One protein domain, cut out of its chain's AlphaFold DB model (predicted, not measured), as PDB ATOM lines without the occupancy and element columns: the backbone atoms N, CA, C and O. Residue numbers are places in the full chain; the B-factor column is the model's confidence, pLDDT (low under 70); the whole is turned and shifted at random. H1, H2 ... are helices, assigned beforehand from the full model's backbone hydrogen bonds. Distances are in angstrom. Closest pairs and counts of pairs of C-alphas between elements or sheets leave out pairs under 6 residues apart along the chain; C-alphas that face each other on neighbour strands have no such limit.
ATOM      1  N   VAL A 198       5.216  48.311  42.596       79.69
ATOM      2  CA  VAL A 198       4.775  46.912  42.658       79.69
ATOM      3  C   VAL A 198       4.324  46.443  41.277       79.69
ATOM      4  O   VAL A 198       4.739  45.384  40.829       79.69
ATOM      5  N   VAL A 199       3.590  47.281  40.537       79.56
ATOM      6  CA  VAL A 199       3.171  46.965  39.158       79.56
ATOM      7  C   VAL A 199       4.372  46.781  38.221       79.56
ATOM      8  O   VAL A 199       4.360  45.900  37.362       79.56
ATOM      9  N   LYS A 200       5.422  47.599  38.371       81.81
ATOM     10  CA  LYS A 200       6.661  47.432  37.596       81.81
ATOM     11  C   LYS A 200       7.365  46.120  37.935       81.81
ATOM     12  O   LYS A 200       7.704  45.393  37.008       81.81
ATOM     13  N   ALA A 201       7.506  45.799  39.221       86.12
ATOM     14  CA  ALA A 201       8.109  44.543  39.667       86.12
ATOM     15  C   ALA A 201       7.328  43.319  39.159       86.12
ATOM     16  O   ALA A 201       7.914  42.422  38.563       86.12
ATOM     17  N   GLU A 202       5.995  43.321  39.275       89.12
ATOM     18  CA  GLU A 202       5.147  42.249  38.734       89.12
ATOM     19  C   GLU A 202       5.321  42.095  37.217       89.12
ATOM     20  O   GLU A 202       5.381  40.980  36.697       89.12
ATOM     21  N   ARG A 203       5.423  43.210  36.484       87.06
ATOM     22  CA  ARG A 203       5.657  43.182  35.037       87.06
ATOM     23  C   ARG A 203       7.022  42.588  34.695       87.06
ATOM     24  O   ARG A 203       7.097  41.804  33.752       87.06
ATOM     25  N   GLU A 204       8.061  42.948  35.442       91.94
ATOM     26  CA  GLU A 204       9.414  42.402  35.291       91.94
ATOM     27  C   GLU A 204       9.450  40.893  35.588       91.94
ATOM     28  O   GLU A 204      10.020  40.114  34.820       91.94
ATOM     29  N   ASP A 205       8.747  40.450  36.631       91.25
ATOM     30  CA  ASP A 205       8.599  39.030  36.954       91.25
ATOM     31  C   ASP A 205       7.854  38.265  35.852       91.25
ATOM     32  O   ASP A 205       8.243  37.153  35.485       91.25
ATOM     33  N   LEU A 206       6.798  38.853  35.278       92.69
ATOM     34  CA  LEU A 206       6.082  38.269  34.141       92.69
ATOM     35  C   LEU A 206       6.966  38.175  32.895       92.69
ATOM     36  O   LEU A 206       6.894  37.175  32.177       92.69
ATOM     37  N   THR A 207       7.800  39.184  32.625       91.44
ATOM     38  CA  THR A 207       8.757  39.119  31.513       91.44
ATOM     39  C   THR A 207       9.799  38.033  31.739       91.44
ATOM     40  O   THR A 207      10.006  37.228  30.835       91.44
ATOM     41  N   ARG A 208      10.349  37.911  32.955       91.69
ATOM     42  CA  ARG A 208      11.322  36.862  33.287       91.69
ATOM     43  C   ARG A 208      10.733  35.463  33.109       91.69
ATOM     44  O   ARG A 208      11.359  34.604  32.501       91.69
ATOM     45  N   LYS A 209       9.489  35.248  33.552       93.19
ATOM     46  CA  LYS A 209       8.775  33.975  33.350       93.19
ATOM     47  C   LYS A 209       8.586  33.637  31.869       93.19
ATOM     48  O   LYS A 209       8.755  32.485  31.484       93.19
ATOM     49  N   ARG A 210       8.254  34.627  31.030       93.94
ATOM     50  CA  ARG A 210       8.136  34.420  29.574       93.94
ATOM     51  C   ARG A 210       9.480  34.089  28.933       93.94
ATOM     52  O   ARG A 210       9.535  33.220  28.071       93.94
ATOM     53  N   GLU A 211      10.548  34.767  29.342       93.44
ATOM     54  CA  GLU A 211      11.908  34.478  28.873       93.44
ATOM     55  C   GLU A 211      12.327  33.050  29.243       93.44
ATOM     56  O   GLU A 211      12.812  32.309  28.391       93.44
ATOM     57  N   GLU A 212      12.071  32.630  30.483       91.88
ATOM     58  CA  GLU A 212      12.305  31.257  30.944       91.88
ATOM     59  C   GLU A 212      11.489  30.234  30.136       91.88
ATOM     60  O   GLU A 212      12.041  29.219  29.714       91.88
ATOM     61  N   GLU A 213      10.211  30.505  29.847       94.38
ATOM     62  CA  GLU A 213       9.364  29.628  29.025       94.38
ATOM     63  C   GLU A 213       9.902  29.480  27.592       94.38
ATOM     64  O   GLU A 213       9.967  28.371  27.053       94.38
ATOM     65  N   ILE A 214      10.318  30.585  26.971       94.31
ATOM     66  CA  ILE A 214      10.918  30.567  25.632       94.31
ATOM     67  C   ILE A 214      12.231  29.782  25.665       94.31
ATOM     68  O   ILE A 214      12.428  28.891  24.840       94.31
ATOM     69  N   ASN A 215      13.093  30.031  26.650       93.81
ATOM     70  CA  ASN A 215      14.348  29.300  26.806       93.81
ATOM     71  C   ASN A 215      14.112  27.802  27.041       93.81
ATOM     72  O   ASN A 215      14.830  26.982  26.472       93.81
ATOM     73  N   ALA A 216      13.070  27.421  27.785       92.69
ATOM     74  CA  ALA A 216      12.669  26.028  27.975       92.69
ATOM     75  C   ALA A 216      12.254  25.349  26.662       92.69
ATOM     76  O   ALA A 216      12.593  24.183  26.434       92.69
ATOM     77  N   ARG A 217      11.551  26.084  25.788       93.25
ATOM     78  CA  ARG A 217      11.161  25.620  24.446       93.25
ATOM     79  C   ARG A 217      12.341  25.544  23.483       93.25
ATOM     80  O   ARG A 217      12.367  24.645  22.651       93.25
ATOM     81  N   LEU A 218      13.310  26.450  23.600       93.25
ATOM     82  CA  LEU A 218      14.485  26.514  22.725       93.25
ATOM     83  C   LEU A 218      15.605  25.551  23.140       93.25
ATOM     84  O   LEU A 218      16.276  24.989  22.282       93.25
ATOM     85  N   ALA A 219      15.779  25.294  24.438       91.75
ATOM     86  CA  ALA A 219      16.782  24.377  24.973       91.75
ATOM     87  C   ALA A 219      16.842  22.979  24.310       91.75
ATOM     88  O   ALA A 219      17.961  22.518  24.099       91.75
ATOM     89  N   PRO A 220      15.734  22.283  23.971       91.81
ATOM     90  CA  PRO A 220      15.786  21.005  23.243       91.81
ATOM     91  C   PRO A 220      16.265  21.104  21.798       91.81
ATOM     92  O   PRO A 220      16.632  20.087  21.215       91.81
ATOM     93  N   LEU A 221      16.111  22.269  21.172       93.62
ATOM     94  CA  LEU A 221      16.149  22.376  19.722       93.62
ATOM     95  C   LEU A 221      17.594  22.413  19.234       93.62
ATOM     96  O   LEU A 221      18.366  23.284  19.627       93.62
ATOM     97  N   HIS A 222      17.914  21.524  18.295       93.25
ATOM     98  CA  HIS A 222      19.219  21.498  17.635       93.25
ATOM     99  C   HIS A 222      19.494  22.773  16.820       93.25
ATOM    100  O   HIS A 222      20.640  23.172  16.666       93.25
ATOM    101  N   GLY A 223      18.449  23.471  16.356       93.19
ATOM    102  CA  GLY A 223      18.601  24.712  15.591       93.19
ATOM    103  C   GLY A 223      19.349  25.818  16.342       93.19
ATOM    104  O   GLY A 223      20.028  26.622  15.715       93.19
ATOM    105  N   VAL A 224      19.279  25.839  17.679       93.44
ATOM    106  CA  VAL A 224      20.047  26.785  18.506       93.44
ATOM    107  C   VAL A 224      21.545  26.473  18.444       93.44
ATOM    108  O   VAL A 224      22.362  27.389  18.377       93.44
ATOM    109  N   ASP A 225      21.898  25.187  18.420       92.56
ATOM    110  CA  ASP A 225      23.281  24.715  18.346       92.56
ATOM    111  C   ASP A 225      23.854  24.906  16.937       92.56
ATOM    112  O   ASP A 225      24.910  25.516  16.795       92.56
ATOM    113  N   ALA A 226      23.106  24.532  15.893       94.94
ATOM    114  CA  ALA A 226      23.494  24.770  14.500       94.94
ATOM    115  C   ALA A 226      23.681  26.269  14.200       94.94
ATOM    116  O   ALA A 226      24.614  26.673  13.509       94.94
ATOM    117  N   PHE A 227      22.823  27.127  14.761       93.62
ATOM    118  CA  PHE A 227      22.977  28.572  14.616       93.62
ATOM    119  C   PHE A 227      24.205  29.107  15.365       93.62
ATOM    120  O   PHE A 227      24.879  30.012  14.878       93.62
ATOM    121  N   LYS A 228      24.533  28.545  16.534       93.00
ATOM    122  CA  LYS A 228      25.766  28.880  17.253       93.00
ATOM    123  C   LYS A 228      27.007  28.479  16.449       93.00
ATOM    124  O   LYS A 228      27.923  29.292  16.347       93.00
ATOM    125  N   GLU A 229      27.027  27.276  15.879       93.69
ATOM    126  CA  GLU A 229      28.118  26.782  15.023       93.69
ATOM    127  C   GLU A 229      28.295  27.678  13.794       93.69
ATOM    128  O   GLU A 229      29.385  28.195  13.567       93.69
ATOM    129  N   TYR A 230      27.203  28.003  13.100       94.88
ATOM    130  CA  TYR A 230      27.218  28.934  11.970       94.88
ATOM    131  C   TYR A 230      27.833  30.297  12.327       94.88
ATOM    132  O   TYR A 230      28.602  30.875  11.556       94.88
ATOM    133  N   LEU A 231      27.509  30.847  13.501       94.12
ATOM    134  CA  LEU A 231      28.080  32.125  13.931       94.12
ATOM    135  C   LEU A 231      29.591  32.034  14.181       94.12
ATOM    136  O   LEU A 231      30.312  32.996  13.912       94.12
ATOM    137  N   GLN A 232      30.061  30.891  14.679       89.62
ATOM    138  CA  GLN A 232      31.480  30.629  14.901       89.62
ATOM    139  C   GLN A 232      32.229  30.439  13.580       89.62
ATOM    140  O   GLN A 232      33.289  31.035  13.403       89.62
ATOM    141  N   GLU A 233      31.654  29.693  12.636       92.75
ATOM    142  CA  GLU A 233      32.220  29.470  11.297       92.75
ATOM    143  C   GLU A 233      32.395  30.776  10.513       92.75
ATOM    144  O   GLU A 233      33.395  30.968   9.825       92.75
ATOM    145  N   ASN A 234      31.459  31.715  10.667       90.38
ATOM    146  CA  ASN A 234      31.511  33.018  10.003       90.38
ATOM    147  C   ASN A 234      32.286  34.092  10.791       90.38
ATOM    148  O   ASN A 234      32.205  35.276  10.459       90.38
ATOM    149  N   ASN A 235      33.040  33.709  11.830       83.88
ATOM    150  CA  ASN A 235      33.844  34.605  12.672       83.88
ATOM    151  C   ASN A 235      33.058  35.767  13.311       83.88
ATOM    152  O   ASN A 235      33.603  36.848  13.564       83.88
ATOM    153  N   TYR A 236      31.782  35.566  13.650       87.94
ATOM    154  CA  TYR A 236      31.053  36.544  14.454       87.94
ATOM    155  C   TYR A 236      31.512  36.464  15.915       87.94
ATOM    156  O   TYR A 236      31.056  35.633  16.695       87.94
ATOM    157  N   HIS A 237      32.396  37.381  16.321       79.75
ATOM    158  CA  HIS A 237      32.950  37.430  17.684       79.75
ATOM    159  C   HIS A 237      31.910  37.673  18.791       79.75
ATOM    160  O   HIS A 237      32.189  37.449  19.969       79.75
ATOM    161  N   ARG A 238      30.711  38.156  18.440       87.31
ATOM    162  CA  ARG A 238      29.641  38.462  19.392       87.31
ATOM    163  C   ARG A 238      28.476  37.500  19.215       87.31
ATOM    164  O   ARG A 238      27.721  37.609  18.252       87.31
ATOM    165  N   LEU A 239      28.272  36.639  20.208       89.25
ATOM    166  CA  LEU A 239      27.090  35.786  20.269       89.25
ATOM    167  C   LEU A 239      25.840  36.603  20.649       89.25
ATOM    168  O   LEU A 239      25.906  37.462  21.539       89.25
ATOM    169  N   PRO A 240      24.689  36.352  20.002       91.69
ATOM    170  CA  PRO A 240      23.413  36.913  20.419       91.69
ATOM    171  C   PRO A 240      23.068  36.515  21.854       91.69
ATOM    172  O   PRO A 240      23.299  35.375  22.258       91.69
ATOM    173  N   LYS A 241      22.437  37.438  22.593       90.88
ATOM    174  CA  LYS A 241      21.993  37.201  23.978       90.88
ATOM    175  C   LYS A 241      21.113  35.954  24.103       90.88
ATOM    176  O   LYS A 241      21.259  35.187  25.039       90.88
ATOM    177  N   LEU A 242      20.293  35.690  23.087       91.69
ATOM    178  CA  LEU A 242      19.466  34.490  23.016       91.69
ATOM    179  C   LEU A 242      20.274  33.196  23.228       91.69
ATOM    180  O   LEU A 242      19.864  32.336  23.997       91.69
ATOM    181  N   ILE A 243      21.437  33.062  22.581       92.88
ATOM    182  CA  ILE A 243      22.268  31.853  22.680       92.88
ATOM    183  C   ILE A 243      22.882  31.744  24.070       92.88
ATOM    184  O   ILE A 243      22.864  30.672  24.673       92.88
ATOM    185  N   THR A 244      23.366  32.862  24.614       93.12
ATOM    186  CA  THR A 244      23.915  32.878  25.971       93.12
ATOM    187  C   THR A 244      22.857  32.532  27.015       93.12
ATOM    188  O   THR A 244      23.150  31.797  27.956       93.12
ATOM    189  N   ASP A 245      21.625  33.002  26.833       93.19
ATOM    190  CA  ASP A 245      20.528  32.801  27.781       93.19
ATOM    191  C   ASP A 245      20.016  31.353  27.740       93.19
ATOM    192  O   ASP A 245      19.818  30.738  28.791       93.19
ATOM    193  N   VAL A 246      19.899  30.755  26.547       94.19
ATOM    194  CA  VAL A 246      19.541  29.334  26.390       94.19
ATOM    195  C   VAL A 246      20.631  28.417  26.958       94.19
ATOM    196  O   VAL A 246      20.315  27.433  27.630       94.19
ATOM    197  N   GLU A 247      21.914  28.736  26.762       91.69
ATOM    198  CA  GLU A 247      23.009  27.986  27.392       91.69
ATOM    199  C   GLU A 247      22.963  28.068  28.919       91.69
ATOM    200  O   GLU A 247      23.115  27.052  29.599       91.69
ATOM    201  N   GLN A 248      22.739  29.262  29.474       92.62
ATOM    202  CA  GLN A 248      22.581  29.436  30.917       92.62
ATOM    203  C   GLN A 248      21.376  28.655  31.444       92.62
ATOM    204  O   GLN A 248      21.474  28.025  32.497       92.62
ATOM    205  N   TYR A 249      20.264  28.648  30.707       92.69
ATOM    206  CA  TYR A 249      19.090  27.850  31.044       92.69
ATOM    207  C   TYR A 249      19.413  26.348  31.064       92.69
ATOM    208  O   TYR A 249      19.107  25.678  32.046       92.69
ATOM    209  N   ARG A 250      20.108  25.823  30.043       92.19
ATOM    210  CA  ARG A 250      20.561  24.416  29.998       92.19
ATOM    211  C   ARG A 250      21.495  24.061  31.161       92.19
ATOM    212  O   ARG A 250      21.406  22.960  31.688       92.19
ATOM    213  N   ARG A 251      22.368  24.985  31.586       90.88
ATOM    214  CA  ARG A 251      23.247  24.791  32.758       90.88
ATOM    215  C   ARG A 251      22.466  24.747  34.073       90.88
ATOM    216  O   ARG A 251      22.827  23.981  34.957       90.88
ATOM    217  N   LYS A 252      21.417  25.567  34.206       88.94
ATOM    218  CA  LYS A 252      20.531  25.595  35.388       88.94
ATOM    219  C   LYS A 252      19.580  24.396  35.437       88.94
ATOM    220  O   LYS A 252      19.261  23.919  36.519       88.94
ATOM    221  N   HIS A 253      19.155  23.914  34.274       83.94
ATOM    222  CA  HIS A 253      18.267  22.769  34.106       83.94
ATOM    223  C   HIS A 253      18.941  21.719  33.218       83.94
ATOM    224  O   HIS A 253      18.540  21.553  32.058       83.94
ATOM    225  N   PRO A 254      19.977  21.022  33.722       75.56
ATOM    226  CA  PRO A 254      20.555  19.911  32.993       75.56
ATOM    227  C   PRO A 254      19.446  18.883  32.806       75.56
ATOM    228  O   PRO A 254      18.907  18.339  33.769       75.56
ATOM    229  N   ARG A 255      19.049  18.650  31.555       62.41
ATOM    230  CA  ARG A 255      18.207  17.498  31.264       62.41
ATOM    231  C   ARG A 255      19.026  16.273  31.635       62.41
ATOM    232  O   ARG A 255      20.152  16.138  31.159       62.41
ATOM    233  N   GLU A 256      18.455  15.383  32.437       50.34
ATOM    234  CA  GLU A 256      18.806  13.973  32.353       50.34
ATOM    235  C   GLU A 256      18.570  13.597  30.891       50.34
ATOM    236  O   GLU A 256      17.434  13.458  30.435       50.34
ATOM    237  N   VAL A 257      19.638  13.612  30.094       50.09
ATOM    238  CA  VAL A 257      19.585  13.176  28.708       50.09
ATOM    239  C   VAL A 257      19.288  11.694  28.802       50.09
ATOM    240  O   VAL A 257      20.180  10.882  29.024       50.09
ATOM    241  N   THR A 258      18.003  11.359  28.703       46.50
ATOM    242  CA  THR A 258      17.535   9.999  28.507       46.50
ATOM    243  C   THR A 258      18.400   9.390  27.423       46.50
ATOM    244  O   THR A 258      18.477   9.919  26.309       46.50
ATOM    245  N   SER A 259      19.035   8.287  27.789       46.16
ATOM    246  CA  SER A 259      19.995   7.438  27.090       46.16
ATOM    247  C   SER A 259      19.641   7.033  25.646       46.16
ATOM    248  O   SER A 259      20.391   6.305  25.015       46.16
ATOM    249  N   SER A 260      18.537   7.536  25.090       48.03
ATOM    250  CA  SER A 260      17.971   7.227  23.778       48.03
ATOM    251  C   SER A 260      18.810   7.719  22.593       48.03
ATOM    252  O   SER A 260      18.887   7.016  21.590       48.03
ATOM    253  N   THR A 261      19.427   8.905  22.651       49.38
ATOM    254  CA  THR A 261      20.197   9.422  21.494       49.38
ATOM    255  C   THR A 261      21.622   8.867  21.466       49.38
ATOM    256  O   THR A 261      22.154   8.587  20.393       49.38
ATOM    257  N   VAL A 262      22.209   8.615  22.642       52.69
ATOM    258  CA  VAL A 262      23.521   7.958  22.758       52.69
ATOM    259  C   VAL A 262      23.419   6.478  22.356       52.69
ATOM    260  O   VAL A 262      24.303   5.984  21.661       52.69
ATOM    261  N   GLU A 263      22.311   5.785  22.663       49.03
ATOM    262  CA  GLU A 263      22.080   4.411  22.179       49.03
ATOM    263  C   GLU A 263      21.930   4.316  20.655       49.03
ATOM    264  O   GLU A 263      22.385   3.339  20.057       49.03
ATOM    265  N   LEU A 264      21.306   5.301  20.002       50.31
ATOM    266  CA  LEU A 264      21.132   5.280  18.546       50.31
ATOM    267  C   LEU A 264      22.437   5.572  17.795       50.31
ATOM    268  O   LEU A 264      22.641   5.031  16.708       50.31
ATOM    269  N   GLN A 265      23.349   6.356  18.378       51.94
ATOM    270  CA  GLN A 265      24.700   6.513  17.833       51.94
ATOM    271  C   GLN A 265      25.581   5.285  18.123       51.94
ATOM    272  O   GLN A 265      26.268   4.821  17.216       51.94
ATOM    273  N   ALA A 266      25.478   4.672  19.308       51.53
ATOM    274  CA  ALA A 266      26.220   3.452  19.645       51.53
ATOM    275  C   ALA A 266      25.810   2.235  18.788       51.53
ATOM    276  O   ALA A 266      26.664   1.459  18.361       51.53
ATOM    277  N   LYS A 267      24.517   2.087  18.457       53.19
ATOM    278  CA  LYS A 267      24.029   0.999  17.584       53.19
ATOM    279  C   LYS A 267      24.436   1.172  16.117       53.19
ATOM    280  O   LYS A 267      24.539   0.183  15.398       53.19
ATOM    281  N   ARG A 268      24.718   2.402  15.671       51.97
ATOM    282  CA  ARG A 268      25.159   2.684  14.295       51.97
ATOM    283  C   ARG A 268      26.658   2.432  14.096       51.97
ATOM    284  O   ARG A 268      27.054   2.035  13.006       51.97
ATOM    285  N   THR A 269      27.470   2.580  15.144       52.38
ATOM    286  CA  THR A 269      28.912   2.271  15.105       52.38
ATOM    287  C   THR A 269      29.194   0.764  15.127       52.38
ATOM    288  O   THR A 269      30.151   0.320  14.506       52.38
ATOM    289  N   ILE A 270      28.336  -0.045  15.761       55.84
ATOM    290  CA  ILE A 270      28.509  -1.512  15.809       55.84
ATOM    291  C   ILE A 270      28.151  -2.181  14.465       55.84
ATOM    292  O   ILE A 270      28.696  -3.229  14.140       55.84
ATOM    293  N   ALA A 271      27.297  -1.564  13.642       52.34
ATOM    294  CA  ALA A 271      26.929  -2.078  12.315       52.34
ATOM    295  C   ALA A 271      27.908  -1.682  11.185       52.34
ATOM    296  O   ALA A 271      27.663  -2.007  10.026       52.34
ATOM    297  N   SER A 272      28.990  -0.962  11.505       51.34
ATOM    298  CA  SER A 272      29.981  -0.455  10.545       51.34
ATOM    299  C   SER A 272      31.419  -0.737  11.007       51.34
ATOM    300  O   SER A 272      32.300   0.115  10.872       51.34
TER     301      SER A 272
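AT A GLANCE: This is residues 198 to 272 of the 274 residues of the protein "Hypothetical protein" of Rotaria sp. Silwood1 (UniProt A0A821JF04). A small body of H2, H3 and the last part of H1 has two arms that stick out at opposite ends: residues 198 to 210 of H1, and the tail 256 to 272, which holds H4. In the body H2 runs out and H3 folds back, crossing the last part of H1. The printed part has 75 residues with four named helices, H1 to H4 in chain order, and no named strand; its class is all helix. It is flat, 62 by 33 by 15 A, and only just extended, close to loose, with a radius of gyration of the C-alphas of 17.1 A.

HOW THE PARTS SIT: Start with H1, residues 198 to 218; residues 212 to 218 alone touch residues 245 to 249 of H3, which is residues 241 to 252. Their closest C-alphas, those of Asn 215 and Val 246, are 5.2 A apart, and the lines are about perpendicular at 82 degrees. H2, residues 222 to 233, is close to H3 but not clearly touching: the closest C-alphas, of Val 224 and Ile 243, are 6.9 A apart, at a steep tilt of 55 degrees, opposite ways. H4, residues 260 to 270, is apart from H1, H2 and H3. Every O i to N i+4 pair is within hydrogen-bond range in H1, H2 and H3; in H4, 6 of 7 are.

IN THESE COORDINATES: Find C-alpha 198 at (4.775, 46.912, 42.658); from there H1 runs 30.1 A to C-alpha 218. H2 measures 16.5 A, H3 16.3 A and H4 15.8 A, ending at C-alpha 270 at (28.509, -1.512, 15.809).

THE WHOLE: The C-alphas of Val 198 and Ser 272, the two farthest apart, are 62.5 A apart. The printed part has no cut and no long link. Look at residues 255 to 272 for pLDDT under 70.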